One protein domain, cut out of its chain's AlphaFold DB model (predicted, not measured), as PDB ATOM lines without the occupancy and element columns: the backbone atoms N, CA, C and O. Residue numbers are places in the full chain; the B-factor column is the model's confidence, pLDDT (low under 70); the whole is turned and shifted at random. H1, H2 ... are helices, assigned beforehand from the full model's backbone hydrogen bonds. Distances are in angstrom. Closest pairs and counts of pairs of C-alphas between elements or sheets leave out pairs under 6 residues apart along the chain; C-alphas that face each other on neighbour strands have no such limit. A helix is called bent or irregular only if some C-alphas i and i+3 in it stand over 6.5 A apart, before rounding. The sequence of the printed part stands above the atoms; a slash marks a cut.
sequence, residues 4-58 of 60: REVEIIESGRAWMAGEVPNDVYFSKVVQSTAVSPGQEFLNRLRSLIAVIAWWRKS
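AT A GLANCE: This is residues 4 to 58 of the 60 residues of an uncharacterized protein of Streptomyces sp. ZYC-3 (UniProt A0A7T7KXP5). Two helices, H1 and H2, lie side by side as a helical hairpin that makes a small head at one end, and a longer helix, H3, sticks out from it as a straight arm. Residues 34 to 58 stand free, and this arm makes most of the length of a rod that spans 59 by 19 by 12 A. The printed part has 55 residues with three named helices, in the order H1, H2, H3, and no named strand; its class is all helix. The whole is extended, with a radius of gyration of the C-alphas of 18.6 A.

IN THESE COORDINATES: The printed part begins with H1, residues 4 to 16, whose first C-alpha, that of Arg 4, is at (-10.934, -29.382, 12.193); from first to last C-alpha it measures 18.6 A. Five residues, 17 to 21, follow as a tight link. H2, residues 22 to 33, starts with the C-alpha of Asn 22 at (-29.716, -31.595, 17.774) and measures 16.2 A. Four residues, 34 to 37, form the next tight link. H3, residues 38 to 57, is the longest helix, with 20 residues and 28.7 A from first to last C-alpha; it ends at the C-alpha of Lys 57, at (-1.452, -59.957, 45.681). Ser 58 is the last printed residue.

HOW THE PARTS SIT: H1 and H2 touch, with 8 pairs of C-alphas within 8 A. Their closest C-alphas are those of Trp 15 and Tyr 25, 6.5 A apart. They run opposite ways at a shallow tilt of 18 degrees, and their centres are 10.4 A apart; the two form a helical hairpin. H3 touches no helix: it is apart from H1, and it is also apart from H2, which it follows in the chain. In H1, H2 and H3 every pair of O of residue i and N of residue i+4 is within hydrogen-bond range, and no helix is bent or irregular.

THE WHOLE: The two C-alphas farthest apart are those of Glu 19 and Ser 58, at 59.3 A, while the first and last printed C-alphas, those of Arg 4 and Ser 58, are 47.9 A apart. Without residues 34 to 58, which stand free and of which 38 to 57 belong to H3, the body has 30 residues, spans 21 by 17 by 7 A and has a radius of gyration of 8.4 A. The printed part has no cut, and neither link is long. The mean pLDDT of the printed part is 72.0, and the model's confidence is low, under 70, in residues 4 to 5, 30 to 41 and 55 to 58.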
ATOM      1  N   ARG A   4      -9.946 -28.698  11.348       67.69
ATOM      2  CA  ARG A   4     -10.934 -29.382  12.193       67.69
ATOM      3  C   ARG A   4     -11.603 -28.493  13.238       67.69
ATOM      4  O   ARG A   4     -12.767 -28.688  13.564       67.69
ATOM      5  N   GLU A   5     -10.853 -27.564  13.818       68.62
ATOM      6  CA  GLU A   5     -11.360 -26.672  14.865       68.62
ATOM      7  C   GLU A   5     -12.358 -25.674  14.269       68.62
ATOM      8  O   GLU A   5     -13.383 -25.370  14.876       68.62
ATOM      9  N   VAL A   6     -12.096 -25.244  13.031       78.06
ATOM     10  CA  VAL A   6     -12.980 -24.374  12.251       78.06
ATOM     11  C   VAL A   6     -14.297 -25.089  11.940       78.06
ATOM     12  O   VAL A   6     -15.354 -24.530  12.222       78.06
ATOM     13  N   GLU A   7     -14.257 -26.345  11.483       78.00
ATOM     14  CA  GLU A   7     -15.472 -27.136  11.215       78.00
ATOM     15  C   GLU A   7     -16.359 -27.316  12.458       78.00
ATOM     16  O   GLU A   7     -17.587 -27.229  12.370       78.00
ATOM     17  N   ILE A   8     -15.762 -27.543  13.634       77.62
ATOM     18  CA  ILE A   8     -16.512 -27.681  14.892       77.62
ATOM     19  C   ILE A   8     -17.203 -26.360  15.239       77.62
ATOM     20  O   ILE A   8     -18.399 -26.356  15.545       77.62
ATOM     21  N   ILE A   9     -16.475 -25.242  15.150       79.75
ATOM     22  CA  ILE A   9     -16.993 -23.903  15.453       79.75
ATOM     23  C   ILE A   9     -18.128 -23.521  14.493       79.75
ATOM     24  O   ILE A   9     -19.156 -23.006  14.937       79.75
ATOM     25  N   GLU A  10     -17.980 -23.791  13.196       82.94
ATOM     26  CA  GLU A  10     -19.021 -23.530  12.197       82.94
ATOM     27  C   GLU A  10     -20.259 -24.406  12.419       82.94
ATOM     28  O   GLU A  10     -21.381 -23.897  12.398       82.94
ATOM     29  N   SER A  11     -20.074 -25.691  12.746       79.06
ATOM     30  CA  SER A  11     -21.196 -26.574  13.089       79.06
ATOM     31  C   SER A  11     -21.950 -26.102  14.339       79.06
ATOM     32  O   SER A  11     -23.178 -26.165  14.379       79.06
ATOM     33  N   GLY A  12     -21.230 -25.564  15.331       80.00
ATOM     34  CA  GLY A  12     -21.813 -24.982  16.537       80.00
ATOM     35  C   GLY A  12     -22.614 -23.715  16.247       80.00
ATOM     36  O   GLY A  12     -23.685 -23.528  16.820       80.00
ATOM     37  N   ARG A  13     -22.150 -22.867  15.318       83.62
ATOM     38  CA  ARG A  13     -22.911 -21.686  14.877       83.62
ATOM     39  C   ARG A  13     -24.216 -22.069  14.187       83.62
ATOM     40  O   ARG A  13     -25.248 -21.508  14.537       83.62
ATOM     41  N   ALA A  14     -24.182 -23.034  13.270       81.56
ATOM     42  CA  ALA A  14     -25.377 -23.489  12.557       81.56
ATOM     43  C   ALA A  14     -26.408 -24.135  13.509       81.56
ATOM     44  O   ALA A  14     -27.613 -23.931  13.369       81.56
ATOM     45  N   TRP A  15     -25.942 -24.854  14.536       85.38
ATOM     46  CA  TRP A  15     -26.804 -25.377  15.598       85.38
ATOM     47  C   TRP A  15     -27.437 -24.266  16.449       85.38
ATOM     48  O   TRP A  15     -28.648 -24.271  16.661       85.38
ATOM     49  N   MET A  16     -26.654 -23.273  16.886       78.88
ATOM     50  CA  MET A  16     -27.176 -22.130  17.653       78.88
ATOM     51  C   MET A  16     -28.165 -21.273  16.852       78.88
ATOM     52  O   MET A  16     -29.064 -20.675  17.438       78.88
ATOM     53  N   ALA A  17     -28.022 -21.231  15.525       88.88
ATOM     54  CA  ALA A  17     -28.969 -20.587  14.617       88.88
ATOM     55  C   ALA A  17     -30.258 -21.407  14.394       88.88
ATOM     56  O   ALA A  17     -31.192 -20.918  13.764       88.88
ATOM     57  N   GLY A  18     -30.332 -22.643  14.905       85.62
ATOM     58  CA  GLY A  18     -31.467 -23.548  14.707       85.62
ATOM     59  C   GLY A  18     -31.540 -24.164  13.306       85.62
ATOM     60  O   GLY A  18     -32.536 -24.799  12.970       85.62
ATOM     61  N   GLU A  19     -30.498 -23.996  12.492       86.25
ATOM     62  CA  GLU A  19     -30.426 -24.502  11.114       86.25
ATOM     63  C   GLU A  19     -30.107 -26.003  11.067       86.25
ATOM     64  O   GLU A  19     -30.374 -26.677  10.072       86.25
ATOM     65  N   VAL A  20     -29.538 -26.536  12.152       81.06
ATOM     66  CA  VAL A  20     -29.135 -27.939  12.278       81.06
ATOM     67  C   VAL A  20     -29.841 -28.567  13.483       81.06
ATOM     68  O   VAL A  20     -29.736 -28.030  14.589       81.06
ATOM     69  N   PRO A  21     -30.525 -29.713  13.317       78.44
ATOM     70  CA  PRO A  21     -31.168 -30.386  14.433       78.44
ATOM     71  C   PRO A  21     -30.151 -31.017  15.401       78.44
ATOM     72  O   PRO A  21     -29.005 -31.315  15.051       78.44
ATOM     73  N   ASN A  22     -30.576 -31.187  16.657       76.12
ATOM     74  CA  ASN A  22     -29.716 -31.595  17.774       76.12
ATOM     75  C   ASN A  22     -28.953 -32.904  17.510       76.12
ATOM     76  O   ASN A  22     -27.777 -33.009  17.837       76.12
ATOM     77  N   ASP A  23     -29.607 -33.896  16.914       76.88
ATOM     78  CA  ASP A  23     -29.029 -35.200  16.572       76.88
ATOM     79  C   ASP A  23     -27.875 -35.090  15.562       76.88
ATOM     80  O   ASP A  23     -26.823 -35.708  15.746       76.88
ATOM     81  N   VAL A  24     -28.029 -34.241  14.544       75.81
ATOM     82  CA  VAL A  24     -27.004 -33.975  13.526       75.81
ATOM     83  C   VAL A  24     -25.800 -33.255  14.136       75.81
ATOM     84  O   VAL A  24     -24.653 -33.613  13.849       75.81
ATOM     85  N   TYR A  25     -26.036 -32.273  15.010       75.81
ATOM     86  CA  TYR A  25     -24.969 -31.565  15.720       75.81
ATOM     87  C   TYR A  25     -24.216 -32.491  16.687       75.81
ATOM     88  O   TYR A  25     -22.990 -32.601  16.611       75.81
ATOM     89  N   PHE A  26     -24.931 -33.226  17.545       73.38
ATOM     90  CA  PHE A  26     -24.313 -34.138  18.507       73.38
ATOM     91  C   PHE A  26     -23.546 -35.272  17.826       73.38
ATOM     92  O   PHE A  26     -22.464 -35.618  18.292       73.38
ATOM     93  N   SER A  27     -24.026 -35.805  16.698       75.44
ATOM     94  CA  SER A  27     -23.272 -36.799  15.925       75.44
ATOM     95  C   SER A  27     -21.928 -36.248  15.441       75.44
ATOM     96  O   SER A  27     -20.911 -36.930  15.564       75.44
ATOM     97  N   LYS A  28     -21.890 -35.007  14.934       70.31
ATOM     98  CA  LYS A  28     -20.644 -34.367  14.480       70.31
ATOM     99  C   LYS A  28     -19.684 -34.088  15.636       70.31
ATOM    100  O   LYS A  28     -18.499 -34.368  15.500       70.31
ATOM    101  N   VAL A  29     -20.188 -33.620  16.780       70.00
ATOM    102  CA  VAL A  29     -19.377 -33.364  17.987       70.00
ATOM    103  C   VAL A  29     -18.830 -34.659  18.599       70.00
ATOM    104  O   VAL A  29     -17.674 -34.720  19.016       70.00
ATOM    105  N   VAL A  30     -19.630 -35.727  18.643       65.44
ATOM    106  CA  VAL A  30     -19.196 -37.045  19.138       65.44
ATOM    107  C   VAL A  30     -18.160 -37.665  18.197       65.44
ATOM    108  O   VAL A  30     -17.159 -38.211  18.651       65.44
ATOM    109  N   GLN A  31     -18.341 -37.539  16.882       63.06
ATOM    110  CA  GLN A  31     -17.352 -37.998  15.902       63.06
ATOM    111  C   GLN A  31     -16.076 -37.149  15.910       63.06
ATOM    112  O   GLN A  31     -14.984 -37.694  15.746       63.06
ATOM    113  N   SER A  32     -16.176 -35.839  16.152       62.41
ATOM    114  CA  SER A  32     -15.006 -34.965  16.259       62.41
ATOM    115  C   SER A  32     -14.215 -35.214  17.547       62.41
ATOM    116  O   SER A  32     -12.991 -35.117  17.542       62.41
ATOM    117  N   THR A  33     -14.893 -35.602  18.632       55.78
ATOM    118  CA  THR A  33     -14.266 -36.030  19.894       55.78
ATOM    119  C   THR A  33     -13.816 -37.491  19.889       55.78
ATOM    120  O   THR A  33     -13.030 -37.872  20.747       55.78
ATOM    121  N   ALA A  34     -14.217 -38.310  18.911       54.34
ATOM    122  CA  ALA A  34     -13.734 -39.688  18.767       54.34
ATOM    123  C   ALA A  34     -12.254 -39.775  18.343       54.34
ATOM    124  O   ALA A  34     -11.657 -40.852  18.376       54.34
ATOM    125  N   VAL A  35     -11.626 -38.650  17.997       53.59
ATOM    126  CA  VAL A  35     -10.184 -38.580  17.769       53.59
ATOM    127  C   VAL A  35      -9.495 -38.223  19.091       53.59
ATOM    128  O   VAL A  35      -9.335 -37.059  19.433       53.59
ATOM    129  N   SER A  36      -9.052 -39.257  19.814       55.62
ATOM    130  CA  SER A  36      -8.044 -39.192  20.892       55.62
ATOM    131  C   SER A  36      -8.427 -38.896  22.371       55.62
ATOM    132  O   SER A  36      -7.580 -38.375  23.092       55.62
ATOM    133  N   PRO A  37      -9.589 -39.318  22.918       53.53
ATOM    134  CA  PRO A  37      -9.745 -39.494  24.375       53.53
ATOM    135  C   PRO A  37      -9.875 -40.966  24.805       53.53
ATOM    136  O   PRO A  37      -9.586 -41.310  25.950       53.53
ATOM    137  N   GLY A  38     -10.264 -41.863  23.890       58.09
ATOM    138  CA  GLY A  38     -10.493 -43.279  24.193       58.09
ATOM    139  C   GLY A  38      -9.225 -44.024  24.616       58.09
ATOM    140  O   GLY A  38      -9.239 -44.726  25.622       58.09
ATOM    141  N   GLN A  39      -8.104 -43.840  23.907       60.50
ATOM    142  CA  GLN A  39      -6.836 -44.499  24.259       60.50
ATOM    143  C   GLN A  39      -6.308 -44.052  25.625       60.50
ATOM    144  O   GLN A  39      -5.825 -44.873  26.400       60.50
ATOM    145  N   GLU A  40      -6.390 -42.757  25.926       63.56
ATOM    146  CA  GLU A  40      -5.836 -42.203  27.159       63.56
ATOM    147  C   GLU A  40      -6.686 -42.595  28.373       63.56
ATOM    148  O   GLU A  40      -6.151 -42.993  29.410       63.56
ATOM    149  N   PHE A  41      -8.010 -42.623  28.203       68.69
ATOM    150  CA  PHE A  41      -8.932 -43.190  29.182       68.69
ATOM    151  C   PHE A  41      -8.692 -44.692  29.404       68.69
ATOM    152  O   PHE A  41      -8.582 -45.134  30.549       68.69
ATOM    153  N   LEU A  42      -8.524 -45.478  28.333       70.38
ATOM    154  CA  LEU A  42      -8.226 -46.914  28.419       70.38
ATOM    155  C   LEU A  42      -6.870 -47.194  29.082       70.38
ATOM    156  O   LEU A  42      -6.752 -48.136  29.866       70.38
ATOM    157  N   ASN A  43      -5.855 -46.369  28.818       72.81
ATOM    158  CA  ASN A  43      -4.546 -46.482  29.459       72.81
ATOM    159  C   ASN A  43      -4.619 -46.152  30.957       72.81
ATOM    160  O   ASN A  43      -4.044 -46.880  31.768       72.81
ATOM    161  N   ARG A  44      -5.381 -45.120  31.350       73.25
ATOM    162  CA  ARG A  44      -5.633 -44.813  32.769       73.25
ATOM    163  C   ARG A  44      -6.401 -45.937  33.468       73.25
ATOM    164  O   ARG A  44      -6.008 -46.343  34.558       73.25
ATOM    165  N   LEU A  45      -7.429 -46.492  32.825       75.81
ATOM    166  CA  LEU A  45      -8.178 -47.648  33.333       75.81
ATOM    167  C   LEU A  45      -7.284 -48.874  33.545       75.81
ATOM    168  O   LEU A  45      -7.329 -49.490  34.608       75.81
ATOM    169  N   ARG A  46      -6.437 -49.211  32.565       74.25
ATOM    170  CA  ARG A  46      -5.482 -50.327  32.682       74.25
ATOM    171  C   ARG A  46      -4.499 -50.125  33.831       74.25
ATOM    172  O   ARG A  46      -4.246 -51.072  34.572       74.25
ATOM    173  N   SER A  47      -3.985 -48.907  34.000       73.81
ATOM    174  CA  SER A  47      -3.085 -48.565  35.107       73.81
ATOM    175  C   SER A  47      -3.763 -48.754  36.471       73.81
ATOM    176  O   SER A  47      -3.218 -49.418  37.351       73.81
ATOM    177  N   LEU A  48      -5.002 -48.276  36.625       71.19
ATOM    178  CA  LEU A  48      -5.773 -48.439  37.862       71.19
ATOM    179  C   LEU A  48      -6.052 -49.913  38.195       71.19
ATOM    180  O   LEU A  48      -5.889 -50.327  39.342       71.19
ATOM    181  N   ILE A  49      -6.411 -50.723  37.196       79.00
ATOM    182  CA  ILE A  49      -6.633 -52.165  37.378       79.00
ATOM    183  C   ILE A  49      -5.337 -52.872  37.802       79.00
ATOM    184  O   ILE A  49      -5.372 -53.720  38.694       79.00
ATOM    185  N   ALA A  50      -4.195 -52.512  37.210       76.31
ATOM    186  CA  ALA A  50      -2.900 -53.085  37.569       76.31
ATOM    187  C   ALA A  50      -2.511 -52.776  39.024       76.31
ATOM    188  O   ALA A  50      -2.052 -53.670  39.735       76.31
ATOM    189  N   VAL A  51      -2.761 -51.548  39.490       73.88
ATOM    190  CA  VAL A  51      -2.537 -51.156  40.891       73.88
ATOM    191  C   VAL A  51      -3.416 -51.986  41.825       73.88
ATOM    192  O   VAL A  51      -2.905 -52.607  42.751       73.88
ATOM    193  N   ILE A  52      -4.723 -52.074  41.563       72.19
ATOM    194  CA  ILE A  52      -5.651 -52.851  42.403       72.19
ATOM    195  C   ILE A  52      -5.256 -54.337  42.446       72.19
ATOM    196  O   ILE A  52      -5.270 -54.958  43.510       72.19
ATOM    197  N   ALA A  53      -4.863 -54.912  41.306       74.19
ATOM    198  CA  ALA A  53      -4.404 -56.296  41.231       74.19
ATOM    199  C   ALA A  53      -3.112 -56.533  42.032       74.19
ATOM    200  O   ALA A  53      -2.956 -57.591  42.643       74.19
ATOM    201  N   TRP A  54      -2.205 -55.552  42.060       73.56
ATOM    202  CA  TRP A  54      -0.970 -55.611  42.839       73.56
ATOM    203  C   TRP A  54      -1.238 -55.556  44.348       73.56
ATOM    204  O   TRP A  54      -0.758 -56.421  45.078       73.56
ATOM    205  N   TRP A  55      -2.098 -54.639  44.804       66.44
ATOM    206  CA  TRP A  55      -2.527 -54.558  46.208       66.44
ATOM    207  C   TRP A  55      -3.211 -55.840  46.696       66.44
ATOM    208  O   TRP A  55      -3.004 -56.270  47.824       66.44
ATOM    209  N   ARG A  56      -3.981 -56.512  45.833       64.81
ATOM    210  CA  ARG A  56      -4.625 -57.790  46.172       64.81
ATOM    211  C   ARG A  56      -3.643 -58.964  46.292       64.81
ATOM    212  O   ARG A  56      -3.985 -59.969  46.910       64.81
ATOM    213  N   LYS A  57      -2.454 -58.875  45.690       63.34
ATOM    214  CA  LYS A  57      -1.452 -59.957  45.681       63.34
ATOM    215  C   LYS A  57      -0.408 -59.827  46.799       63.34
ATOM    216  O   LYS A  57       0.259 -60.814  47.095       63.34
ATOM    217  N   SER A  58      -0.314 -58.659  47.433       55.53
ATOM    218  CA  SER A  58       0.567 -58.389  48.573       55.53
ATOM    219  C   SER A  58      -0.269 -58.002  49.800       55.53
ATOM    220  O   SER A  58      -0.476 -56.812  50.032       55.53
TER     221      SER A  58